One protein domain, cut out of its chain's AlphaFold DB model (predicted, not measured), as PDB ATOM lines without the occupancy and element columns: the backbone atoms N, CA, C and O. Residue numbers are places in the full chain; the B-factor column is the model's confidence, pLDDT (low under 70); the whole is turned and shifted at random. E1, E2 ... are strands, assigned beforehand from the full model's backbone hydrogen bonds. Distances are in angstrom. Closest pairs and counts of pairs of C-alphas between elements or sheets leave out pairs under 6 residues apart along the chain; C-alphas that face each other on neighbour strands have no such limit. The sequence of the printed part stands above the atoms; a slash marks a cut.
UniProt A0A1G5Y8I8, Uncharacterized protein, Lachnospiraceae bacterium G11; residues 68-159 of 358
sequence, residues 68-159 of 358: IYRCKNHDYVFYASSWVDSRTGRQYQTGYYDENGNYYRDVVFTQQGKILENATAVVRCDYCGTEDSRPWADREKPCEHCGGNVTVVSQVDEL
ATOM      1  N   ILE A  68     179.664 238.537 193.458       79.62
ATOM      2  CA  ILE A  68     180.411 239.197 194.527       79.62
ATOM      3  C   ILE A  68     181.910 239.050 194.256       79.62
ATOM      4  O   ILE A  68     182.405 237.939 194.143       79.62
ATOM      5  N   TYR A  69     182.639 240.163 194.213       80.31
ATOM      6  CA  TYR A  69     184.089 240.200 194.024       80.31
ATOM      7  C   TYR A  69     184.747 240.716 195.302       80.31
ATOM      8  O   TYR A  69     184.572 241.881 195.670       80.31
ATOM      9  N   ARG A  70     185.506 239.865 195.997       82.75
ATOM     10  CA  ARG A  70     186.210 240.245 197.230       82.75
ATOM     11  C   ARG A  70     187.586 240.803 196.897       82.75
ATOM     12  O   ARG A  70     188.477 240.075 196.455       82.75
ATOM     13  N   CYS A  71     187.757 242.101 197.111       85.38
ATOM     14  CA  CYS A  71     188.998 242.795 196.817       85.38
ATOM     15  C   CYS A  71     189.621 243.401 198.077       85.38
ATOM     16  O   CYS A  71     189.045 243.440 199.167       85.38
ATOM     17  N   LYS A  72     190.856 243.855 197.911       85.81
ATOM     18  CA  LYS A  72     191.726 244.388 198.955       85.81
ATOM     19  C   LYS A  72     191.197 245.675 199.568       85.81
ATOM     20  O   LYS A  72     191.389 245.901 200.765       85.81
ATOM     21  N   ASN A  73     190.547 246.521 198.772       86.56
ATOM     22  CA  ASN A  73     189.925 247.738 199.276       86.56
ATOM     23  C   ASN A  73     188.438 247.497 199.576       86.56
ATOM     24  O   ASN A  73     188.024 247.749 200.711       86.56
ATOM     25  N   HIS A  74     187.684 246.925 198.629       87.81
ATOM     26  CA  HIS A  74     186.226 246.759 198.730       87.81
ATOM     27  C   HIS A  74     185.709 245.348 198.393       87.81
ATOM     28  O   HIS A  74     186.340 244.591 197.658       87.81
ATOM     29  N   ASP A  75     184.514 245.010 198.888       86.56
ATOM     30  CA  ASP A  75     183.721 243.872 198.399       86.56
ATOM     31  C   ASP A  75     182.682 244.403 197.401       86.56
ATOM     32  O   ASP A  75     181.712 245.046 197.807       86.56
ATOM     33  N   TYR A  76     182.842 244.127 196.108       86.94
ATOM     34  CA  TYR A  76     181.914 244.604 195.077       86.94
ATOM     35  C   TYR A  76     180.796 243.603 194.794       86.94
ATOM     36  O   TYR A  76     181.039 242.404 194.727       86.94
ATOM     37  N   VAL A  77     179.589 244.097 194.528       85.69
ATOM     38  CA  VAL A  77     178.453 243.336 193.995       85.69
ATOM     39  C   VAL A  77     178.120 243.864 192.600       85.69
ATOM     40  O   VAL A  77     177.819 245.049 192.447       85.69
ATOM     41  N   PHE A  78     178.196 243.013 191.577       86.75
ATOM     42  CA  PHE A  78     177.887 243.371 190.191       86.75
ATOM     43  C   PHE A  78     176.421 243.106 189.852       86.75
ATOM     44  O   PHE A  78     175.902 242.027 190.126       86.75
ATOM     45  N   TYR A  79     175.776 244.062 189.188       84.06
ATOM     46  CA  TYR A  79     174.407 243.944 188.694       84.06
ATOM     47  C   TYR A  79     174.393 244.127 187.179       84.06
ATOM     48  O   TYR A  79     174.661 245.220 186.681       84.06
ATOM     49  N   ALA A  80     174.032 243.070 186.449       80.06
ATOM     50  CA  ALA A  80     174.068 243.025 184.985       80.06
ATOM     51  C   ALA A  80     173.030 243.934 184.296       80.06
ATOM     52  O   ALA A  80     173.106 244.177 183.094       80.06
ATOM     53  N   SER A  81     172.039 244.452 185.023       82.50
ATOM     54  CA  SER A  81     170.976 245.299 184.471       82.50
ATOM     55  C   SER A  81     170.583 246.419 185.425       82.50
ATOM     56  O   SER A  81     170.611 246.254 186.639       82.50
ATOM     57  N   SER A  82     170.179 247.562 184.869       89.50
ATOM     58  CA  SER A  82     169.600 248.670 185.637       89.50
ATOM     59  C   SER A  82     168.171 248.333 186.076       89.50
ATOM     60  O   SER A  82     167.422 247.712 185.322       89.50
ATOM     61  N   TRP A  83     167.754 248.777 187.263       90.56
ATOM     62  CA  TRP A  83     166.413 248.506 187.793       90.56
ATOM     63  C   TRP A  83     165.876 249.648 188.657       90.56
ATOM     64  O   TRP A  83     166.566 250.623 188.965       90.56
ATOM     65  N   VAL A  84     164.611 249.518 189.056       90.44
ATOM     66  CA  VAL A  84     163.955 250.404 190.018       90.44
ATOM     67  C   VAL A  84     163.478 249.555 191.186       90.44
ATOM     68  O   VAL A  84     162.727 248.602 190.986       90.44
ATOM     69  N   ASP A  85     163.895 249.896 192.404       86.88
ATOM     70  CA  ASP A  85     163.369 249.265 193.615       86.88
ATOM     71  C   ASP A  85     161.881 249.615 193.755       86.88
ATOM     72  O   ASP A  85     161.517 250.771 193.986       86.88
ATOM     73  N   SER A  86     161.012 248.612 193.634       83.56
ATOM     74  CA  SER A  86     159.555 248.773 193.692       83.56
ATOM     75  C   SER A  86     159.034 249.274 195.043       83.56
ATOM     76  O   SER A  86     157.913 249.779 195.108       83.56
ATOM     77  N   ARG A  87     159.827 249.168 196.118       86.19
ATOM     78  CA  ARG A  87     159.470 249.632 197.467       86.19
ATOM     79  C   ARG A  87     159.860 251.088 197.713       86.19
ATOM     80  O   ARG A  87     159.133 251.787 198.413       86.19
ATOM     81  N   THR A  88     161.003 251.539 197.192       88.38
ATOM     82  CA  THR A  88     161.521 252.901 197.445       88.38
ATOM     83  C   THR A  88     161.430 253.848 196.249       88.38
ATOM     84  O   THR A  88     161.589 255.055 196.419       88.38
ATOM     85  N   GLY A  89     161.191 253.332 195.042       87.56
ATOM     86  CA  GLY A  89     161.251 254.093 193.791       87.56
ATOM     87  C   GLY A  89     162.672 254.493 193.374       87.56
ATOM     88  O   GLY A  89     162.835 255.226 192.397       87.56
ATOM     89  N   ARG A  90     163.708 254.045 194.099       90.50
ATOM     90  CA  ARG A  90     165.105 254.371 193.798       90.50
ATOM     91  C   ARG A  90     165.561 253.628 192.546       90.50
ATOM     92  O   ARG A  90     165.375 252.420 192.430       90.50
ATOM     93  N   GLN A  91     166.175 254.367 191.627       92.25
ATOM     94  CA  GLN A  91     166.789 253.810 190.427       92.25
ATOM     95  C   GLN A  91     168.230 253.396 190.725       92.25
ATOM     96  O   GLN A  91     168.976 254.148 191.360       92.25
ATOM     97  N   TYR A  92     168.611 252.223 190.233       91.94
ATOM     98  CA  TYR A  92     169.955 251.666 190.305       91.94
ATOM     99  C   TYR A  92     170.444 251.358 188.885       91.94
ATOM    100  O   TYR A  92     169.673 250.921 188.028       91.94
ATOM    101  N   GLN A  93     171.717 251.638 188.625       91.56
ATOM    102  CA  GLN A  93     172.370 251.421 187.333       91.56
ATOM    103  C   GLN A  93     173.082 250.064 187.307       91.56
ATOM    104  O   GLN A  93     173.533 249.592 188.351       91.56
ATOM    105  N   THR A  94     173.219 249.481 186.114       88.06
ATOM    106  CA  THR A  94     174.154 248.374 185.854       88.06
ATOM    107  C   THR A  94     175.599 248.774 186.187       88.06
ATOM    108  O   THR A  94     175.976 249.943 186.024       88.06
ATOM    109  N   GLY A  95     176.381 247.822 186.694       88.38
ATOM    110  CA  GLY A  95     177.738 248.026 187.208       88.38
ATOM    111  C   GLY A  95     177.929 247.442 188.609       88.38
ATOM    112  O   GLY A  95     177.156 246.598 189.063       88.38
ATOM    113  N   TYR A  96     178.971 247.901 189.295       92.44
ATOM    114  CA  TYR A  96     179.429 247.377 190.582       92.44
ATOM    115  C   TYR A  96     179.003 248.286 191.742       92.44
ATOM    116  O   TYR A  96     178.956 249.508 191.598       92.44
ATOM    117  N   TYR A  97     178.739 247.709 192.913       93.12
ATOM    118  CA  TYR A  97     178.488 248.449 194.152       93.12
ATOM    119  C   TYR A  97     179.365 247.896 195.273       93.12
ATOM    120  O   TYR A  97     179.364 246.688 195.474       93.12
ATOM    121  N   ASP A  98     180.112 248.741 195.991       92.81
ATOM    122  CA  ASP A  98     180.931 248.285 197.133       92.81
ATOM    123  C   ASP A  98     180.071 247.847 198.331       92.81
ATOM    124  O   ASP A  98     178.844 248.001 198.334       92.81
ATOM    125  N   GLU A  99     180.707 247.381 199.410       87.38
ATOM    126  CA  GLU A  99     180.035 246.979 200.646       87.38
ATOM    127  C   GLU A  99     179.207 248.096 201.300       87.38
ATOM    128  O   GLU A  99     178.346 247.802 202.127       87.38
ATOM    129  N   ASN A 100     179.406 249.361 200.923       88.06
ATOM    130  CA  ASN A 100     178.702 250.532 201.451       88.06
ATOM    131  C   ASN A 100     177.587 251.035 200.518       88.06
ATOM    132  O   ASN A 100     176.925 252.030 200.835       88.06
ATOM    133  N   GLY A 101     177.373 250.372 199.377       87.00
ATOM    134  CA  GLY A 101     176.396 250.751 198.360       87.00
ATOM    135  C   GLY A 101     176.832 251.927 197.477       87.00
ATOM    136  O   GLY A 101     175.979 252.538 196.822       87.00
ATOM    137  N   ASN A 102     178.124 252.270 197.449       92.25
ATOM    138  CA  ASN A 102     178.678 253.237 196.498       92.25
ATOM    139  C   ASN A 102     178.719 252.608 195.105       92.25
ATOM    140  O   ASN A 102     179.155 251.474 194.956       92.25
ATOM    141  N   TYR A 103     178.275 253.347 194.087       93.44
ATOM    142  CA  TYR A 103     178.213 252.863 192.707       93.44
ATOM    143  C   TYR A 103     179.518 253.105 191.943       93.44
ATOM    144  O   TYR A 103     180.041 254.224 191.930       93.44
ATOM    145  N   TYR A 104     179.957 252.084 191.212       92.25
ATOM    146  CA  TYR A 104     181.085 252.100 190.293       92.25
ATOM    147  C   TYR A 104     180.616 251.596 188.929       92.25
ATOM    148  O   TYR A 104     180.015 250.529 188.808       92.25
ATOM    149  N   ARG A 105     180.902 252.370 187.880       86.31
ATOM    150  CA  ARG A 105     180.529 252.016 186.503       86.31
ATOM    151  C   ARG A 105     181.211 250.736 186.032       86.31
ATOM    152  O   ARG A 105     180.589 249.936 185.349       86.31
ATOM    153  N   ASP A 106     182.475 250.588 186.406       90.25
ATOM    154  CA  ASP A 106     183.343 249.493 186.012       90.25
ATOM    155  C   ASP A 106     184.477 249.326 187.039       90.25
ATOM    156  O   ASP A 106     184.893 250.308 187.673       90.25
ATOM    157  N   VAL A 107     184.966 248.097 187.206       87.81
ATOM    158  CA  VAL A 107     186.058 247.741 188.121       87.81
ATOM    159  C   VAL A 107     186.991 246.759 187.417       87.81
ATOM    160  O   VAL A 107     186.606 245.650 187.061       87.81
ATOM    161  N   VAL A 108     188.243 247.171 187.246       89.75
ATOM    162  CA  VAL A 108     189.320 246.354 186.695       89.75
ATOM    163  C   VAL A 108     190.005 245.610 187.826       89.75
ATOM    164  O   VAL A 108     190.686 246.196 188.672       89.75
ATOM    165  N   PHE A 109     189.840 244.295 187.811       86.94
ATOM    166  CA  PHE A 109     190.430 243.410 188.799       86.94
ATOM    167  C   PHE A 109     191.889 243.076 188.478       86.94
ATOM    168  O   PHE A 109     192.277 242.840 187.330       86.94
ATOM    169  N   THR A 110     192.705 243.029 189.528       84.25
ATOM    170  CA  THR A 110     194.112 242.624 189.469       84.25
ATOM    171  C   THR A 110     194.349 241.384 190.314       84.25
ATOM    172  O   THR A 110     193.733 241.208 191.363       84.25
ATOM    173  N   GLN A 111     195.260 240.524 189.866       81.69
ATOM    174  CA  GLN A 111     195.725 239.360 190.614       81.69
ATOM    175  C   GLN A 111     197.219 239.525 190.893       81.69
ATOM    176  O   GLN A 111     198.009 239.739 189.973       81.69
ATOM    177  N   GLN A 112     197.620 239.447 192.166       78.50
ATOM    178  CA  GLN A 112     199.024 239.601 192.595       78.50
ATOM    179  C   GLN A 112     199.659 240.916 192.085       78.50
ATOM    180  O   GLN A 112     200.784 240.935 191.575       78.50
ATOM    181  N   GLY A 113     198.904 242.014 192.160       77.75
ATOM    182  CA  GLY A 113     199.283 243.334 191.650       77.75
ATOM    183  C   GLY A 113     199.429 243.448 190.125       77.75
ATOM    184  O   GLY A 113     199.956 244.455 189.651       77.75
ATOM    185  N   LYS A 114     198.998 242.448 189.343       81.75
ATOM    186  CA  LYS A 114     199.001 242.478 187.873       81.75
ATOM    187  C   LYS A 114     197.583 242.571 187.326       81.75
ATOM    188  O   LYS A 114     196.696 241.840 187.753       81.75
ATOM    189  N   ILE A 115     197.397 243.446 186.346       82.75
ATOM    190  CA  ILE A 115     196.162 243.525 185.562       82.75
ATOM    191  C   ILE A 115     196.177 242.389 184.537       82.75
ATOM    192  O   ILE A 115     197.222 242.116 183.942       82.75
ATOM    193  N   LEU A 116     195.039 241.713 184.372       72.62
ATOM    194  CA  LEU A 116     194.887 240.602 183.432       72.62
ATOM    195  C   LEU A 116     195.040 241.097 181.984       72.62
ATOM    196  O   LEU A 116     194.609 242.201 181.652       72.62
ATOM    197  N   GLU A 117     195.656 240.299 181.108       67.31
ATOM    198  CA  GLU A 117     195.983 240.731 179.735       67.31
ATOM    199  C   GLU A 117     194.737 241.000 178.871       67.31
ATOM    200  O   GLU A 117     194.779 241.828 177.961       67.31
ATOM    201  N   ASN A 118     193.620 240.343 179.194       74.31
ATOM    202  CA  ASN A 118     192.301 240.518 178.582       74.31
ATOM    203  C   ASN A 118     191.413 241.555 179.299       74.31
ATOM    204  O   ASN A 118     190.282 241.772 178.866       74.31
ATOM    205  N   ALA A 119     191.888 242.205 180.369       80.19
ATOM    206  CA  ALA A 119     191.099 243.205 181.082       80.19
ATOM    207  C   ALA A 119     190.711 244.361 180.150       80.19
ATOM    208  O   ALA A 119     191.551 244.903 179.423       80.19
ATOM    209  N   THR A 120     189.446 244.773 180.205       85.44
ATOM    210  CA  THR A 120     188.960 245.991 179.547       85.44
ATOM    211  C   THR A 120     188.676 247.066 180.588       85.44
ATOM    212  O   THR A 120     188.496 246.757 181.758       85.44
ATOM    213  N   ALA A 121     188.702 248.330 180.177       88.25
ATOM    214  CA  ALA A 121     188.367 249.475 181.006       88.25
ATOM    215  C   ALA A 121     187.398 250.393 180.263       88.25
ATOM    216  O   ALA A 121     187.615 250.722 179.091       88.25
ATOM    217  N   VAL A 122     186.378 250.866 180.972       90.12
ATOM    218  CA  VAL A 122     185.542 251.987 180.549       90.12
ATOM    219  C   VAL A 122     186.324 253.292 180.684       90.12
ATOM    220  O   VAL A 122     186.754 253.696 181.772       90.12
ATOM    221  N   VAL A 123     186.469 253.992 179.563       90.94
ATOM    222  CA  VAL A 123     187.065 255.327 179.489       90.94
ATOM    223  C   VAL A 123     186.017 256.343 179.054       90.94
ATOM    224  O   VAL A 123     185.000 255.995 178.456       90.94
ATOM    225  N   ARG A 124     186.259 257.616 179.358       93.38
ATOM    226  CA  ARG A 124     185.393 258.730 178.975       93.38
ATOM    227  C   ARG A 124     186.205 259.831 178.325       93.38
ATOM    228  O   ARG A 124     187.194 260.282 178.891       93.38
ATOM    229  N   CYS A 125     185.768 260.317 177.170       94.31
ATOM    230  CA  CYS A 125     186.404 261.460 176.533       94.31
ATOM    231  C   CYS A 125     186.073 262.772 177.251       94.31
ATOM    232  O   CYS A 125     184.902 263.135 177.391       94.31
ATOM    233  N   ASP A 126     187.108 263.535 177.600       94.38
ATOM    234  CA  ASP A 126     186.976 264.833 178.273       94.38
ATOM    235  C   ASP A 126     186.324 265.904 177.372       94.38
ATOM    236  O   ASP A 126     185.789 266.897 177.862       94.38
ATOM    237  N   TYR A 127     186.372 265.707 176.048       93.44
ATOM    238  CA  TYR A 127     185.933 266.679 175.042       93.44
ATOM    239  C   TYR A 127     184.504 266.436 174.549       93.44
ATOM    240  O   TYR A 127     183.672 267.339 174.612       93.44
ATOM    241  N   CYS A 128     184.206 265.238 174.033       93.12
ATOM    242  CA  CYS A 128     182.873 264.912 173.509       93.12
ATOM    243  C   CYS A 128     181.969 264.204 174.529       93.12
ATOM    244  O   CYS A 128     180.787 264.014 174.260       93.12
ATOM    245  N   GLY A 129     182.503 263.812 175.691       91.69
ATOM    246  CA  GLY A 129     181.754 263.128 176.744       91.69
ATOM    247  C   GLY A 129     181.392 261.672 176.445       91.69
ATOM    248  O   GLY A 129     180.799 261.041 177.314       91.69
ATOM    249  N   THR A 130     181.732 261.147 175.262       90.94
ATOM    250  CA  THR A 130     181.493 259.746 174.890       90.94
ATOM    251  C   THR A 130     182.259 258.805 175.812       90.94
ATOM    252  O   THR A 130     183.412 259.074 176.148       90.94
ATOM    253  N   GLU A 131     181.607 257.711 176.195       89.31
ATOM    254  CA  GLU A 131     182.183 256.618 176.973       89.31
ATOM    255  C   GLU A 131     182.278 255.369 176.095       89.31
ATOM    256  O   GLU A 131     181.352 255.084 175.330       89.31
ATOM    257  N   ASP A 132     183.382 254.635 176.201       86.12
ATOM    258  CA  ASP A 132     183.621 253.389 175.479       86.12
ATOM    259  C   ASP A 132     184.517 252.429 176.281       86.12
ATOM    260  O   ASP A 132     185.295 252.851 177.138       86.12
ATOM    261  N   SER A 133     184.371 251.122 176.036       87.25
ATOM    262  CA  SER A 133     185.195 250.080 176.668       87.25
ATOM    263  C   SER A 133     186.358 249.699 175.755       87.25
ATOM    264  O   SER A 133     186.166 249.485 174.556       87.25
ATOM    265  N   ARG A 134     187.568 249.633 176.315       87.31
ATOM    266  CA  ARG A 134     188.825 249.393 175.586       87.31
ATOM    267  C   ARG A 134     189.698 248.385 176.334       87.31
ATOM    268  O   ARG A 134     189.657 248.380 177.562       87.31
ATOM    269  N   PRO A 135     190.551 247.590 175.662       87.75
ATOM    270  CA  PRO A 135     191.580 246.799 176.341       87.75
ATOM    271  C   PRO A 135     192.437 247.668 177.271       87.75
ATOM    272  O   PRO A 135     192.747 248.813 176.941       87.75
ATOM    273  N   TRP A 136     192.883 247.135 178.410       87.88
ATOM    274  CA  TRP A 136     193.617 247.915 179.413       87.88
ATOM    275  C   TRP A 136     194.892 248.566 178.857       87.88
ATOM    276  O   TRP A 136     195.225 249.699 179.215       87.88
ATOM    277  N   ALA A 137     195.594 247.884 177.947       86.94
ATOM    278  CA  ALA A 137     196.761 248.419 177.241       86.94
ATOM    279  C   ALA A 137     196.448 249.687 176.415       86.94
ATOM    280  O   ALA A 137     197.327 250.521 176.202       86.94
ATOM    281  N   ASP A 138     195.188 249.851 176.013       89.06
ATOM    282  CA  ASP A 138     194.688 250.880 175.104       89.06
ATOM    283  C   ASP A 138     193.891 251.992 175.812       89.06
ATOM    284  O   ASP A 138     193.513 252.974 175.170       89.06
ATOM    285  N   ARG A 139     193.680 251.891 177.132       91.19
ATOM    286  CA  ARG A 139     192.873 252.826 177.950       91.19
ATOM    287  C   ARG A 139     193.310 254.304 177.881       91.19
ATOM    288  O   ARG A 139     192.535 255.189 178.212       91.19
ATOM    289  N   GLU A 140     194.557 254.573 177.493       90.50
ATOM    290  CA  GLU A 140     195.129 255.928 177.368       90.50
ATOM    291  C   GLU A 140     195.160 256.429 175.911       90.50
ATOM    292  O   GLU A 140     195.590 257.555 175.647       90.50
ATOM    293  N   LYS A 141     194.710 255.622 174.938       92.50
ATOM    294  CA  LYS A 141     194.608 256.058 173.538       92.50
ATOM    295  C   LYS A 141     193.532 257.148 173.400       92.50
ATOM    296  O   LYS A 141     192.490 257.037 174.046       92.50
ATOM    297  N   PRO A 142     193.723 258.154 172.522       94.69
ATOM    298  CA  PRO A 142     192.726 259.196 172.284       94.69
ATOM    299  C   PRO A 142     191.351 258.645 171.889       94.69
ATOM    300  O   PRO A 142     191.238 257.560 171.314       94.69
ATOM    301  N   CYS A 143     190.303 259.419 172.162       92.44
ATOM    302  CA  CYS A 143     188.927 259.078 171.820       92.44
ATOM    303  C   CYS A 143     188.767 258.863 170.310       92.44
ATOM    304  O   CYS A 143     189.088 259.749 169.517       92.44
ATOM    305  N   GLU A 144     188.198 257.730 169.906       90.88
ATOM    306  CA  GLU A 144     188.016 257.388 168.486       90.88
ATOM    307  C   GLU A 144     187.043 258.321 167.752       90.88
ATOM    308  O   GLU A 144     187.195 258.554 166.554       90.88
ATOM    309  N   HIS A 145     186.085 258.920 168.463       91.06
ATOM    310  CA  HIS A 145     185.090 259.811 167.861       91.06
ATOM    311  C   HIS A 145     185.603 261.224 167.561       91.06
ATOM    312  O   HIS A 145     185.091 261.867 166.645       91.06
ATOM    313  N   CYS A 146     186.558 261.748 168.339       93.06
ATOM    314  CA  CYS A 146     186.981 263.152 168.224       93.06
ATOM    315  C   CYS A 146     188.492 263.410 168.350       93.06
ATOM    316  O   CYS A 146     188.918 264.555 168.209       93.06
ATOM    317  N   GLY A 147     189.306 262.389 168.630       93.00
ATOM    318  CA  GLY A 147     190.749 262.519 168.859       93.00
ATOM    319  C   GLY A 147     191.138 263.232 170.161       93.00
ATOM    320  O   GLY A 147     192.321 263.474 170.383       93.00
ATOM    321  N   GLY A 148     190.169 263.587 171.012       92.75
ATOM    322  CA  GLY A 148     190.411 264.208 172.312       92.75
ATOM    323  C   GLY A 148     190.966 263.232 173.353       92.75
ATOM    324  O   GLY A 148     190.857 262.014 173.202       92.75
ATOM    325  N   ASN A 149     191.525 263.776 174.434       94.56
ATOM    326  CA  ASN A 149     191.976 262.985 175.580       94.56
ATOM    327  C   ASN A 149     190.814 262.218 176.235       94.56
ATOM    328  O   ASN A 149     189.640 262.593 176.105       94.56
ATOM    329  N   VAL A 150     191.171 261.143 176.935       95.00
ATOM    330  CA  VAL A 150     190.253 260.297 177.699       95.00
ATOM    331  C   VAL A 150     190.722 260.173 179.146       95.00
ATOM    332  O   VAL A 150     191.919 260.095 179.418       95.00
ATOM    333  N   THR A 151     189.760 260.108 180.058       93.94
ATOM    334  CA  THR A 151     189.950 259.775 181.469       93.94
ATOM    335  C   THR A 151     189.433 258.356 181.713       93.94
ATOM    336  O   THR A 151     188.332 258.010 181.283       93.94
ATOM    337  N   VAL A 152     190.209 257.523 182.411       92.00
ATOM    338  CA  VAL A 152     189.772 256.178 182.828       92.00
ATOM    339  C   VAL A 152     188.721 256.315 183.933       92.00
ATOM    340  O   VAL A 152     188.963 256.993 184.930       92.00
ATOM    341  N   VAL A 153     187.553 255.695 183.747       91.75
ATOM    342  CA  VAL A 153     186.444 255.721 184.721       91.75
ATOM    343  C   VAL A 153     186.496 254.498 185.638       91.75
ATOM    344  O   VAL A 153     186.152 254.600 186.819       91.75
ATOM    345  N   SER A 154     186.954 253.359 185.108       89.00
ATOM    346  CA  SER A 154     187.152 252.120 185.859       89.00
ATOM    347  C   SER A 154     188.016 252.335 187.095       89.00
ATOM    348  O   SER A 154     189.096 252.924 187.017       89.00
ATOM    349  N   GLN A 155     187.566 251.815 188.234       91.88
ATOM    350  CA  GLN A 155     188.451 251.670 189.389       91.88
ATOM    351  C   GLN A 155     189.352 250.453 189.207       91.88
ATOM    352  O   GLN A 155     189.006 249.536 188.471       91.88
ATOM    353  N   VAL A 156     190.505 250.442 189.872       90.81
ATOM    354  CA  VAL A 156     191.409 249.286 189.892       90.81
ATOM    355  C   VAL A 156     191.470 248.766 191.317       90.81
ATOM    356  O   VAL A 156     191.818 249.528 192.220       90.81
ATOM    357  N   ASP A 157     191.169 247.485 191.516       89.69
ATOM    358  CA  ASP A 157     191.314 246.825 192.814       89.69
ATOM    359  C   ASP A 157     192.049 245.478 192.670       89.69
ATOM    360  O   ASP A 157     192.208 244.927 191.578       89.69
ATOM    361  N   GLU A 158     192.579 244.963 193.771       88.12
ATOM    362  CA  GLU A 158     193.281 243.682 193.834       88.12
ATOM    363  C   GLU A 158     192.360 242.633 194.441       88.12
ATOM    364  O   GLU A 158     191.951 242.776 195.590       88.12
ATOM    365  N   LEU A 159     192.046 241.580 193.680       84.12
ATOM    366  CA  LEU A 159     191.337 240.412 194.200       84.12
ATOM    367  C   LEU A 159     192.174 239.806 195.330       84.12
ATOM    368  O   LEU A 159     193.374 239.549 195.162       84.12
TER     369      LEU A 159
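Overview. This is residues 68 to 159 of the 358 residues of an uncharacterized protein of Lachnospiraceae bacterium G11 (UniProt A0A1G5Y8I8). With little regular structure, the domain is a flat row: two small antiparallel sheets, E1 E2 E3 and E6 E5 E7, with the parallel pair E4 E8 between them; residues 85 to 90 stick out at one end. The 92 printed residues include eight named strands, E1 to E8 in order, holding 34 residues: all strand. It is only just compact, close to loose, with radius of gyration of the C-alphas 14.8 A and spans 44 by 34 by 17 A.

Arrangement. E5, residues 120 to 125, forms an antiparallel hairpin with E6, residues 131 to 135; N 121 and O 134 are 2.8 A apart. E5 is also antiparallel to E7, residues 150 to 152; N 151 and O 124 are 2.8 A apart. E7 runs on at 35 degrees into E8, residues 155 to 158, parallel to E4, residues 107 to 111; N 108 and O 155 are 2.8 A apart. The closest C-alphas of E4 and E5, Val 108 and Ala 121, are 6.6 A apart. E1, residues 68 to 70, E2, residues 75 to 79, and E3, residues 95 to 97, form a meander of two hairpins, each strand the antiparallel neighbour of the one before; N 69 and O 76, and N 77 and O 97, are 2.8 A apart.

Along the chain. E5 is 16.0 A long, E6 13.6 A, E2 13.5 A and E4 13.0 A. C-alpha 68 is at (180.411, 239.197, 194.527), C-alpha 158 at (193.281, 243.682, 193.834).

Size, cuts and confidence. The C-alphas farthest apart, Arg 87 and Gly 147, are 44.3 A apart. The printed part has no cut; the links E2 to E3 and E6 to E7 are long. Residue 117 alone has pLDDT under 70.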